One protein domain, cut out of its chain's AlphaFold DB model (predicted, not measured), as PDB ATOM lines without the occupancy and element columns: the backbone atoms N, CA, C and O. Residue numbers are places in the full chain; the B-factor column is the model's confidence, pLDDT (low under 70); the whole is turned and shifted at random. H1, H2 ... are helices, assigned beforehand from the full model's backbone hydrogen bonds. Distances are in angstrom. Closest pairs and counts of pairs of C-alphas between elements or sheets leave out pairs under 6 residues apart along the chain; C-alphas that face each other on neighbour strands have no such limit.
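This is residues 6 to 80 of the 364 residues of an uncharacterized protein of Sanguibacter sp. Leaf3 (UniProt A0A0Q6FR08). Three helices, H1, H2 and H3, lie side by side in an up-and-down row that curves, with H2 in the middle, and a fourth, H4, lies slantwise across the open side between H1 and H3. From the end of this small body a long loop runs out between H1 and H2, and its residues 31 to 36 stick out free. The printed part has 75 residues with four named helices, H1 to H4 in chain order, and no named strand; its class is all helix. It is compact, with a radius of gyration of the C-alphas of 12.8 A and spans of 38 by 28 by 24 A.

H1, residues 14 to 25, touches H2, residues 40 to 51, closest at the C-alphas of Ser 24 and Arg 43, 5.5 A apart. They form a helical hairpin, opposite ways at a shallow tilt of 18 degrees. H2 and H3, residues 56 to 66, form a second helical hairpin, at a shallow tilt of 30 degrees; they touch, closest at the C-alphas of Phe 48 and Gly 57, 4.6 A. H3 and H4, residues 70 to 79, only just touch, with 3 pairs of C-alphas within 8 A, and only at the corner by their link; the closest C-alphas, of Ala 64 and Leu 70, are 4.7 A apart. H1 and H4 are close but not clearly touching: the closest C-alphas, of Arg 22 and Ala 78, are 7.8 A apart. H1 and H3 are apart, as are H2 and H4. In H1, H2, H3 and H4 every O i to N i+4 pair is within hydrogen-bond range.

H1 begins at C-alpha 14, (-28.215, -19.364, 45.202), and measures 16.4 A from first to last C-alpha. H2 measures 16.3 A, H3 15.3 A and H4 14.2 A. H4 ends at C-alpha 79, (-41.579, -21.252, 48.796).

The two C-alphas farthest apart, of Asp 6 and Trp 32, are 39.1 A apart. The printed part has no cut. The link from H1 to H2 is long, and residues 27 to 39 have pLDDT under 70.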
ATOM      1  N   ASP A   6     -33.327 -32.998  48.116       91.19
ATOM      2  CA  ASP A   6     -32.047 -33.348  48.748       91.19
ATOM      3  C   ASP A   6     -31.039 -34.018  47.787       91.19
ATOM      4  O   ASP A   6     -29.855 -34.090  48.111       91.19
ATOM      5  N   ASP A   7     -31.496 -34.515  46.629       90.25
ATOM      6  CA  ASP A   7     -30.650 -35.163  45.617       90.25
ATOM      7  C   ASP A   7     -29.928 -34.146  44.710       90.25
ATOM      8  O   ASP A   7     -28.964 -34.495  44.028       90.25
ATOM      9  N   LEU A   8     -30.379 -32.886  44.696       93.38
ATOM     10  CA  LEU A   8     -29.739 -31.813  43.939       93.38
ATOM     11  C   LEU A   8     -28.388 -31.427  44.560       93.38
ATOM     12  O   LEU A   8     -28.115 -31.677  45.730       93.38
ATOM     13  N   GLN A   9     -27.522 -30.792  43.773       92.12
ATOM     14  CA  GLN A   9     -26.230 -30.280  44.244       92.12
ATOM     15  C   GLN A   9     -25.916 -28.948  43.561       92.12
ATOM     16  O   GLN A   9     -25.264 -28.915  42.522       92.12
ATOM     17  N   LEU A  10     -26.434 -27.841  44.098       95.75
ATOM     18  CA  LEU A  10     -26.334 -26.529  43.453       95.75
ATOM     19  C   LEU A  10     -24.880 -26.039  43.424       95.75
ATOM     20  O   LEU A  10     -24.251 -25.948  44.478       95.75
ATOM     21  N   VAL A  11     -24.369 -25.696  42.240       95.12
ATOM     22  CA  VAL A  11     -23.035 -25.091  42.064       95.12
ATOM     23  C   VAL A  11     -23.104 -23.582  41.862       95.12
ATOM     24  O   VAL A  11     -22.193 -22.874  42.275       95.12
ATOM     25  N   TRP A  12     -24.190 -23.070  41.279       95.56
ATOM     26  CA  TRP A  12     -24.374 -21.630  41.101       95.56
ATOM     27  C   TRP A  12     -24.603 -20.886  42.423       95.56
ATOM     28  O   TRP A  12     -25.118 -21.466  43.385       95.56
ATOM     29  N   PRO A  13     -24.338 -19.563  42.462       93.88
ATOM     30  CA  PRO A  13     -24.814 -18.710  43.539       93.88
ATOM     31  C   PRO A  13     -26.332 -18.848  43.686       93.88
ATOM     32  O   PRO A  13     -27.075 -18.720  42.709       93.88
ATOM     33  N   ARG A  14     -26.798 -19.094  44.916       93.81
ATOM     34  CA  ARG A  14     -28.215 -19.364  45.202       93.81
ATOM     35  C   ARG A  14     -29.130 -18.270  44.664       93.81
ATOM     36  O   ARG A  14     -30.100 -18.580  43.982       93.81
ATOM     37  N   ASP A  15     -28.796 -17.010  44.916       92.12
ATOM     38  CA  ASP A  15     -29.631 -15.880  44.501       92.12
ATOM     39  C   ASP A  15     -29.763 -15.794  42.975       92.12
ATOM     40  O   ASP A  15     -30.851 -15.543  42.454       92.12
ATOM     41  N   LEU A  16     -28.677 -16.092  42.251       93.88
ATOM     42  CA  LEU A  16     -28.679 -16.144  40.792       93.88
ATOM     43  C   LEU A  16     -29.565 -17.282  40.276       93.88
ATOM     44  O   LEU A  16     -30.397 -17.059  39.393       93.88
ATOM     45  N   PHE A  17     -29.432 -18.480  40.854       95.81
ATOM     46  CA  PHE A  17     -30.291 -19.613  40.513       95.81
ATOM     47  C   PHE A  17     -31.766 -19.288  40.754       95.81
ATOM     48  O   PHE A  17     -32.581 -19.484  39.860       95.81
ATOM     49  N   ILE A  18     -32.122 -18.741  41.918       93.88
ATOM     50  CA  ILE A  18     -33.514 -18.405  42.239       93.88
ATOM     51  C   ILE A  18     -34.073 -17.353  41.285       93.88
ATOM     52  O   ILE A  18     -35.238 -17.430  40.884       93.88
ATOM     53  N   GLN A  19     -33.265 -16.365  40.917       92.06
ATOM     54  CA  GLN A  19     -33.688 -15.343  39.980       92.06
ATOM     55  C   GLN A  19     -33.997 -15.924  38.596       92.06
ATOM     56  O   GLN A  19     -35.063 -15.639  38.044       92.06
ATOM     57  N   GLU A  20     -33.107 -16.755  38.056       93.62
ATOM     58  CA  GLU A  20     -33.322 -17.410  36.761       93.62
ATOM     59  C   GLU A  20     -34.417 -18.477  36.827       93.62
ATOM     60  O   GLU A  20     -35.187 -18.627  35.879       93.62
ATOM     61  N   PHE A  21     -34.558 -19.167  37.957       93.81
ATOM     62  CA  PHE A  21     -35.646 -20.104  38.214       93.81
ATOM     63  C   PHE A  21     -36.999 -19.395  38.124       93.81
ATOM     64  O   PHE A  21     -37.864 -19.799  37.346       93.81
ATOM     65  N   ARG A  22     -37.158 -18.267  38.828       89.75
ATOM     66  CA  ARG A  22     -38.367 -17.438  38.744       89.75
ATOM     67  C   ARG A  22     -38.615 -16.961  37.317       89.75
ATOM     68  O   ARG A  22     -39.729 -17.127  36.826       89.75
ATOM     69  N   ALA A  23     -37.591 -16.442  36.637       86.88
ATOM     70  CA  ALA A  23     -37.706 -15.989  35.250       86.88
ATOM     71  C   ALA A  23     -38.151 -17.114  34.297       86.88
ATOM     72  O   ALA A  23     -39.001 -16.891  33.437       86.88
ATOM     73  N   SER A  24     -37.645 -18.332  34.497       85.69
ATOM     74  CA  SER A  24     -37.976 -19.509  33.683       85.69
ATOM     75  C   SER A  24     -39.411 -19.994  33.900       85.69
ATOM     76  O   SER A  24     -40.027 -20.521  32.977       85.69
ATOM     77  N   THR A  25     -39.969 -19.783  35.097       77.75
ATOM     78  CA  THR A  25     -41.355 -20.166  35.434       77.75
ATOM     79  C   THR A  25     -42.419 -19.153  34.997       77.75
ATOM     80  O   THR A  25     -43.610 -19.474  35.008       77.75
ATOM     81  N   ILE A  26     -42.031 -17.940  34.585       72.38
ATOM     82  CA  ILE A  26     -42.977 -16.960  34.041       72.38
ATOM     83  C   ILE A  26     -43.375 -17.402  32.629       72.38
ATOM     84  O   ILE A  26     -42.549 -17.459  31.718       72.38
ATOM     85  N   ARG A  27     -44.670 -17.678  32.428       57.56
ATOM     86  CA  ARG A  27     -45.242 -17.878  31.091       57.56
ATOM     87  C   ARG A  27     -45.173 -16.561  30.314       57.56
ATOM     88  O   ARG A  27     -45.916 -15.633  30.619       57.56
ATOM     89  N   SER A  28     -44.306 -16.491  29.311       52.56
ATOM     90  CA  SER A  28     -44.332 -15.444  28.287       52.56
ATOM     91  C   SER A  28     -44.978 -16.010  27.025       52.56
ATOM     92  O   SER A  28     -44.565 -17.077  26.578       52.56
ATOM     93  N   ALA A  29     -45.972 -15.318  26.460       47.47
ATOM     94  CA  ALA A  29     -46.408 -15.588  25.089       47.47
ATOM     95  C   ALA A  29     -45.244 -15.289  24.131       47.47
ATOM     96  O   ALA A  29     -44.501 -14.330  24.370       47.47
ATOM     97  N   ASP A  30     -45.060 -16.113  23.101       47.88
ATOM     98  CA  ASP A  30     -44.099 -15.826  22.039       47.88
ATOM     99  C   ASP A  30     -44.552 -14.537  21.317       47.88
ATOM    100  O   ASP A  30     -45.699 -14.459  20.876       47.88
ATOM    101  N   PRO A  31     -43.717 -13.483  21.237       43.69
ATOM    102  CA  PRO A  31     -44.092 -12.238  20.567       43.69
ATOM    103  C   PRO A  31     -44.257 -12.366  19.044       43.69
ATOM    104  O   PRO A  31     -44.701 -11.404  18.415       43.69
ATOM    105  N   TRP A  32     -43.847 -13.489  18.451       47.50
ATOM    106  CA  TRP A  32     -43.715 -13.663  17.004       47.50
ATOM    107  C   TRP A  32     -44.509 -14.845  16.440       47.50
ATOM    108  O   TRP A  32     -44.681 -14.893  15.222       47.50
ATOM    109  N   ASP A  33     -45.019 -15.750  17.280       42.69
ATOM    110  CA  ASP A  33     -45.824 -16.891  16.836       42.69
ATOM    111  C   ASP A  33     -46.807 -17.372  17.923       42.69
ATOM    112  O   ASP A  33     -46.414 -17.985  18.914       42.69
ATOM    113  N   ASP A  34     -48.107 -17.129  17.733       46.53
ATOM    114  CA  ASP A  34     -49.158 -17.572  18.665       46.53
ATOM    115  C   ASP A  34     -49.246 -19.118  18.787       46.53
ATOM    116  O   ASP A  34     -49.878 -19.613  19.726       46.53
ATOM    117  N   ASP A  35     -48.615 -19.883  17.879       46.06
ATOM    118  CA  ASP A  35     -48.646 -21.358  17.838       46.06
ATOM    119  C   ASP A  35     -47.378 -22.037  18.410       46.06
ATOM    120  O   ASP A  35     -47.400 -23.244  18.683       46.06
ATOM    121  N   VAL A  36     -46.283 -21.302  18.667       45.59
ATOM    122  CA  VAL A  36     -45.060 -21.852  19.292       45.59
ATOM    123  C   VAL A  36     -45.000 -21.449  20.760       45.59
ATOM    124  O   VAL A  36     -44.436 -20.437  21.165       45.59
ATOM    125  N   THR A  37     -45.567 -22.295  21.616       48.75
ATOM    126  CA  THR A  37     -45.328 -22.190  23.057       48.75
ATOM    127  C   THR A  37     -44.013 -22.880  23.391       48.75
ATOM    128  O   THR A  37     -43.989 -24.089  23.612       48.75
ATOM    129  N   TYR A  38     -42.903 -22.135  23.464       55.78
ATOM    130  CA  TYR A  38     -41.739 -22.655  24.186       55.78
ATOM    131  C   TYR A  38     -42.191 -22.977  25.600       55.78
ATOM    132  O   TYR A  38     -42.698 -22.122  26.340       55.78
ATOM    133  N   SER A  39     -42.091 -24.251  25.952       66.75
ATOM    134  CA  SER A  39     -42.591 -24.705  27.226       66.75
ATOM    135  C   SER A  39     -41.642 -24.165  28.296       66.75
ATOM    136  O   SER A  39     -40.423 -24.222  28.162       66.75
ATOM    137  N   TRP A  40     -42.173 -23.624  29.392       76.69
ATOM    138  CA  TRP A  40     -41.361 -23.242  30.557       76.69
ATOM    139  C   TRP A  40     -40.451 -24.399  31.030       76.69
ATOM    140  O   TRP A  40     -39.431 -24.164  31.673       76.69
ATOM    141  N   THR A  41     -40.784 -25.645  30.668       80.19
ATOM    142  CA  THR A  41     -39.952 -26.832  30.863       80.19
ATOM    143  C   THR A  41     -38.637 -26.813  30.081       80.19
ATOM    144  O   THR A  41     -37.635 -27.221  30.662       80.19
ATOM    145  N   ASP A  42     -38.584 -26.268  28.862       83.81
ATOM    146  CA  ASP A  42     -37.341 -26.173  28.075       83.81
ATOM    147  C   ASP A  42     -36.352 -25.186  28.715       83.81
ATOM    148  O   ASP A  42     -35.151 -25.454  28.813       83.81
ATOM    149  N   ARG A  43     -36.867 -24.065  29.246       89.00
ATOM    150  CA  ARG A  43     -36.059 -23.094  30.008       89.00
ATOM    151  C   ARG A  43     -35.481 -23.703  31.281       89.00
ATOM    152  O   ARG A  43     -34.328 -23.445  31.635       89.00
ATOM    153  N   LEU A  44     -36.281 -24.517  31.972       91.88
ATOM    154  CA  LEU A  44     -35.826 -25.228  33.163       91.88
ATOM    155  C   LEU A  44     -34.789 -26.298  32.841       91.88
ATOM    156  O   LEU A  44     -33.856 -26.438  33.622       91.88
ATOM    157  N   ASP A  45     -34.915 -27.008  31.720       91.56
ATOM    158  CA  ASP A  45     -33.943 -28.034  31.328       91.56
ATOM    159  C   ASP A  45     -32.546 -27.449  31.171       91.56
ATOM    160  O   ASP A  45     -31.593 -27.970  31.752       91.56
ATOM    161  N   LEU A  46     -32.430 -26.320  30.467       93.06
ATOM    162  CA  LEU A  46     -31.147 -25.642  30.333       93.06
ATOM    163  C   LEU A  46     -30.644 -25.129  31.691       93.06
ATOM    164  O   LEU A  46     -29.514 -25.427  32.068       93.06
ATOM    165  N   LEU A  47     -31.492 -24.444  32.471       95.12
ATOM    166  CA  LEU A  47     -31.116 -23.944  33.801       95.12
ATOM    167  C   LEU A  47     -30.610 -25.046  34.734       95.12
ATOM    168  O   LEU A  47     -29.577 -24.875  35.373       95.12
ATOM    169  N   PHE A  48     -31.314 -26.170  34.824       95.50
ATOM    170  CA  PHE A  48     -30.923 -27.258  35.717       95.50
ATOM    171  C   PHE A  48     -29.709 -28.031  35.199       95.50
ATOM    172  O   PHE A  48     -28.959 -28.559  36.014       95.50
ATOM    173  N   SER A  49     -29.479 -28.074  33.884       93.38
ATOM    174  CA  SER A  49     -28.246 -28.654  33.336       93.38
ATOM    175  C   SER A  49     -26.995 -27.820  33.636       93.38
ATOM    176  O   SER A  49     -25.898 -28.359  33.653       93.38
ATOM    177  N   GLU A  50     -27.145 -26.517  33.894       94.38
ATOM    178  CA  GLU A  50     -26.015 -25.612  34.146       94.38
ATOM    179  C   GLU A  50     -25.800 -25.310  35.634       94.38
ATOM    180  O   GLU A  50     -24.671 -25.086  36.073       94.38
ATOM    181  N   ALA A  51     -26.886 -25.234  36.409       95.75
ATOM    182  CA  ALA A  51     -26.849 -24.733  37.782       95.75
ATOM    183  C   ALA A  51     -26.423 -25.776  38.821       95.75
ATOM    184  O   ALA A  51     -26.074 -25.407  39.949       95.75
ATOM    185  N   PHE A  52     -26.457 -27.061  38.469       95.69
ATOM    186  CA  PHE A  52     -26.195 -28.177  39.375       95.69
ATOM    187  C   PHE A  52     -24.935 -28.946  38.971       95.69
ATOM    188  O   PHE A  52     -24.491 -28.890  37.831       95.69
ATOM    189  N   TYR A  53     -24.318 -29.611  39.944       92.88
ATOM    190  CA  TYR A  53     -23.111 -30.398  39.730       92.88
ATOM    191  C   TYR A  53     -23.401 -31.606  38.835       92.88
ATOM    192  O   TYR A  53     -24.275 -32.409  39.173       92.88
ATOM    193  N   ASP A  54     -22.623 -31.768  37.761       88.50
ATOM    194  CA  ASP A  54     -22.797 -32.863  36.797       88.50
ATOM    195  C   ASP A  54     -24.221 -32.873  36.189       88.50
ATOM    196  O   ASP A  54     -24.927 -31.864  36.217       88.50
ATOM    197  N   ASP A  55     -24.692 -34.014  35.692       87.81
ATOM    198  CA  ASP A  55     -26.050 -34.153  35.145       87.81
ATOM    199  C   ASP A  55     -27.165 -34.190  36.220       87.81
ATOM    200  O   ASP A  55     -28.343 -34.371  35.896       87.81
ATOM    201  N   SER A  56     -26.840 -33.974  37.505       90.75
ATOM    202  CA  SER A  56     -27.774 -34.178  38.629       90.75
ATOM    203  C   SER A  56     -29.064 -33.359  38.514       90.75
ATOM    204  O   SER A  56     -30.145 -33.867  38.811       90.75
ATOM    205  N   GLY A  57     -28.993 -32.112  38.040       93.88
ATOM    206  CA  GLY A  57     -30.183 -31.284  37.832       93.88
ATOM    207  C   GLY A  57     -31.071 -31.780  36.686       93.88
ATOM    208  O   GLY A  57     -32.296 -31.825  36.828       93.88
ATOM    209  N   ALA A  58     -30.473 -32.181  35.562       92.81
ATOM    210  CA  ALA A  58     -31.203 -32.681  34.396       92.81
ATOM    211  C   ALA A  58     -31.853 -34.051  34.671       92.81
ATOM    212  O   ALA A  58     -33.019 -34.281  34.321       92.81
ATOM    213  N   GLU A  59     -31.138 -34.946  35.355       93.50
ATOM    214  CA  GLU A  59     -31.662 -36.237  35.813       93.50
ATOM    215  C   GLU A  59     -32.807 -36.061  36.818       93.50
ATOM    216  O   GLU A  59     -33.830 -36.754  36.731       93.50
ATOM    217  N   TRP A  60     -32.674 -35.096  37.733       95.31
ATOM    218  CA  TRP A  60     -33.711 -34.755  38.704       95.31
ATOM    219  C   TRP A  60     -34.990 -34.261  38.022       95.31
ATOM    220  O   TRP A  60     -36.072 -34.770  38.324       95.31
ATOM    221  N   LEU A  61     -34.885 -33.340  37.054       94.06
ATOM    222  CA  LEU A  61     -36.041 -32.864  36.282       94.06
ATOM    223  C   LEU A  61     -36.718 -33.999  35.516       94.06
ATOM    224  O   LEU A  61     -37.944 -34.140  35.568       94.06
ATOM    225  N   THR A  62     -35.930 -34.825  34.831       93.44
ATOM    226  CA  THR A  62     -36.434 -35.969  34.061       93.44
ATOM    227  C   THR A  62     -37.203 -36.934  34.958       93.44
ATOM    228  O   THR A  62     -38.325 -37.339  34.636       93.44
ATOM    229  N   SER A  63     -36.644 -37.251  36.125       94.06
ATOM    230  CA  SER A  63     -37.257 -38.166  37.085       94.06
ATOM    231  C   SER A  63     -38.521 -37.566  37.715       94.06
ATOM    232  O   SER A  63     -39.550 -38.237  37.785       94.06
ATOM    233  N   ALA A  64     -38.498 -36.285  38.099       94.00
ATOM    234  CA  ALA A  64     -39.654 -35.594  38.676       94.00
ATOM    235  C   ALA A  64     -40.832 -35.492  37.689       94.00
ATOM    236  O   ALA A  64     -41.997 -35.578  38.090       94.00
ATOM    237  N   ARG A  65     -40.549 -35.342  36.385       93.50
ATOM    238  CA  ARG A  65     -41.570 -35.405  35.323       93.50
ATOM    239  C   ARG A  65     -42.155 -36.802  35.190       93.50
ATOM    240  O   ARG A  65     -43.374 -36.936  35.146       93.50
ATOM    241  N   ALA A  66     -41.306 -37.828  35.156       93.69
ATOM    242  CA  ALA A  66     -41.745 -39.217  35.045       93.69
ATOM    243  C   ALA A  66     -42.625 -39.650  36.234       93.69
ATOM    244  O   ALA A  66     -43.564 -40.424  36.054       93.69
ATOM    245  N   GLU A  67     -42.359 -39.121  37.431       94.94
ATOM    246  CA  GLU A  67     -43.159 -39.368  38.638       94.94
ATOM    247  C   GLU A  67     -44.393 -38.453  38.767       94.94
ATOM    248  O   GLU A  67     -45.221 -38.670  39.653       94.94
ATOM    249  N   GLY A  68     -44.549 -37.438  37.907       93.50
ATOM    250  CA  GLY A  68     -45.649 -36.468  37.985       93.50
ATOM    251  C   GLY A  68     -45.587 -35.548  39.211       93.50
ATOM    252  O   GLY A  68     -46.605 -34.990  39.616       93.50
ATOM    253  N   THR A  69     -44.410 -35.396  39.826       94.19
ATOM    254  CA  THR A  69     -44.187 -34.621  41.061       94.19
ATOM    255  C   THR A  69     -43.527 -33.263  40.817       94.19
ATOM    256  O   THR A  69     -43.430 -32.467  41.751       94.19
ATOM    257  N   LEU A  70     -43.112 -32.972  39.575       91.88
ATOM    258  CA  LEU A  70     -42.351 -31.770  39.218       91.88
ATOM    259  C   LEU A  70     -42.980 -30.479  39.762       91.88
ATOM    260  O   LEU A  70     -42.324 -29.754  40.498       91.88
ATOM    261  N   GLU A  71     -44.246 -30.196  39.450       91.06
ATOM    262  CA  GLU A  71     -44.897 -28.934  39.843       91.06
ATOM    263  C   GLU A  71     -44.923 -28.735  41.367       91.06
ATOM    264  O   GLU A  71     -44.666 -27.634  41.857       91.06
ATOM    265  N   ALA A  72     -45.169 -29.808  42.125       92.75
ATOM    266  CA  ALA A  72     -45.166 -29.765  43.584       92.75
ATOM    267  C   ALA A  72     -43.759 -29.496  44.139       92.75
ATOM    268  O   ALA A  72     -43.602 -28.675  45.041       92.75
ATOM    269  N   LEU A  73     -42.730 -30.143  43.585       93.12
ATOM    270  CA  LEU A  73     -41.339 -29.941  43.999       93.12
ATOM    271  C   LEU A  73     -40.840 -28.532  43.648       93.12
ATOM    272  O   LEU A  73     -40.193 -27.885  44.470       93.12
ATOM    273  N   LEU A  74     -41.202 -28.011  42.474       92.62
ATOM    274  CA  LEU A  74     -40.891 -26.634  42.085       92.62
ATOM    275  C   LEU A  74     -41.579 -25.607  42.991       92.62
ATOM    276  O   LEU A  74     -40.969 -24.596  43.338       92.62
ATOM    277  N   ALA A  75     -42.817 -25.869  43.425       91.88
ATOM    278  CA  ALA A  75     -43.509 -25.014  44.386       91.88
ATOM    279  C   ALA A  75     -42.800 -24.981  45.753       91.88
ATOM    280  O   ALA A  75     -42.750 -23.926  46.385       91.88
ATOM    281  N   VAL A  76     -42.203 -26.098  46.187       93.81
ATOM    282  CA  VAL A  76     -41.377 -26.139  47.406       93.81
ATOM    283  C   VAL A  76     -40.122 -25.281  47.243       93.81
ATOM    284  O   VAL A  76     -39.862 -24.448  48.107       93.81
ATOM    285  N   ILE A  77     -39.400 -25.400  46.120       93.19
ATOM    286  CA  ILE A  77     -38.224 -24.556  45.826       93.19
ATOM    287  C   ILE A  77     -38.606 -23.067  45.793       93.19
ATOM    288  O   ILE A  77     -37.872 -22.217  46.299       93.19
ATOM    289  N   ALA A  78     -39.769 -22.735  45.224       90.94
ATOM    290  CA  ALA A  78     -40.265 -21.362  45.170       90.94
ATOM    291  C   ALA A  78     -40.616 -20.797  46.559       90.94
ATOM    292  O   ALA A  78     -40.408 -19.603  46.798       90.94
ATOM    293  N   ALA A  79     -41.156 -21.635  47.450       92.50
ATOM    294  CA  ALA A  79     -41.579 -21.252  48.796       92.50
ATOM    295  C   ALA A  79     -40.410 -21.163  49.789       92.50
ATOM    296  O   ALA A  79     -40.369 -20.235  50.595       92.50
ATOM    297  N   ASP A  80     -39.461 -22.097  49.718       92.38
ATOM    298  CA  ASP A  80     -38.274 -22.137  50.567       92.38
ATOM    299  C   ASP A  80     -37.017 -22.316  49.717       92.38
ATOM    300  O   ASP A  80     -36.614 -23.418  49.356       92.38
TER     301      ASP A  80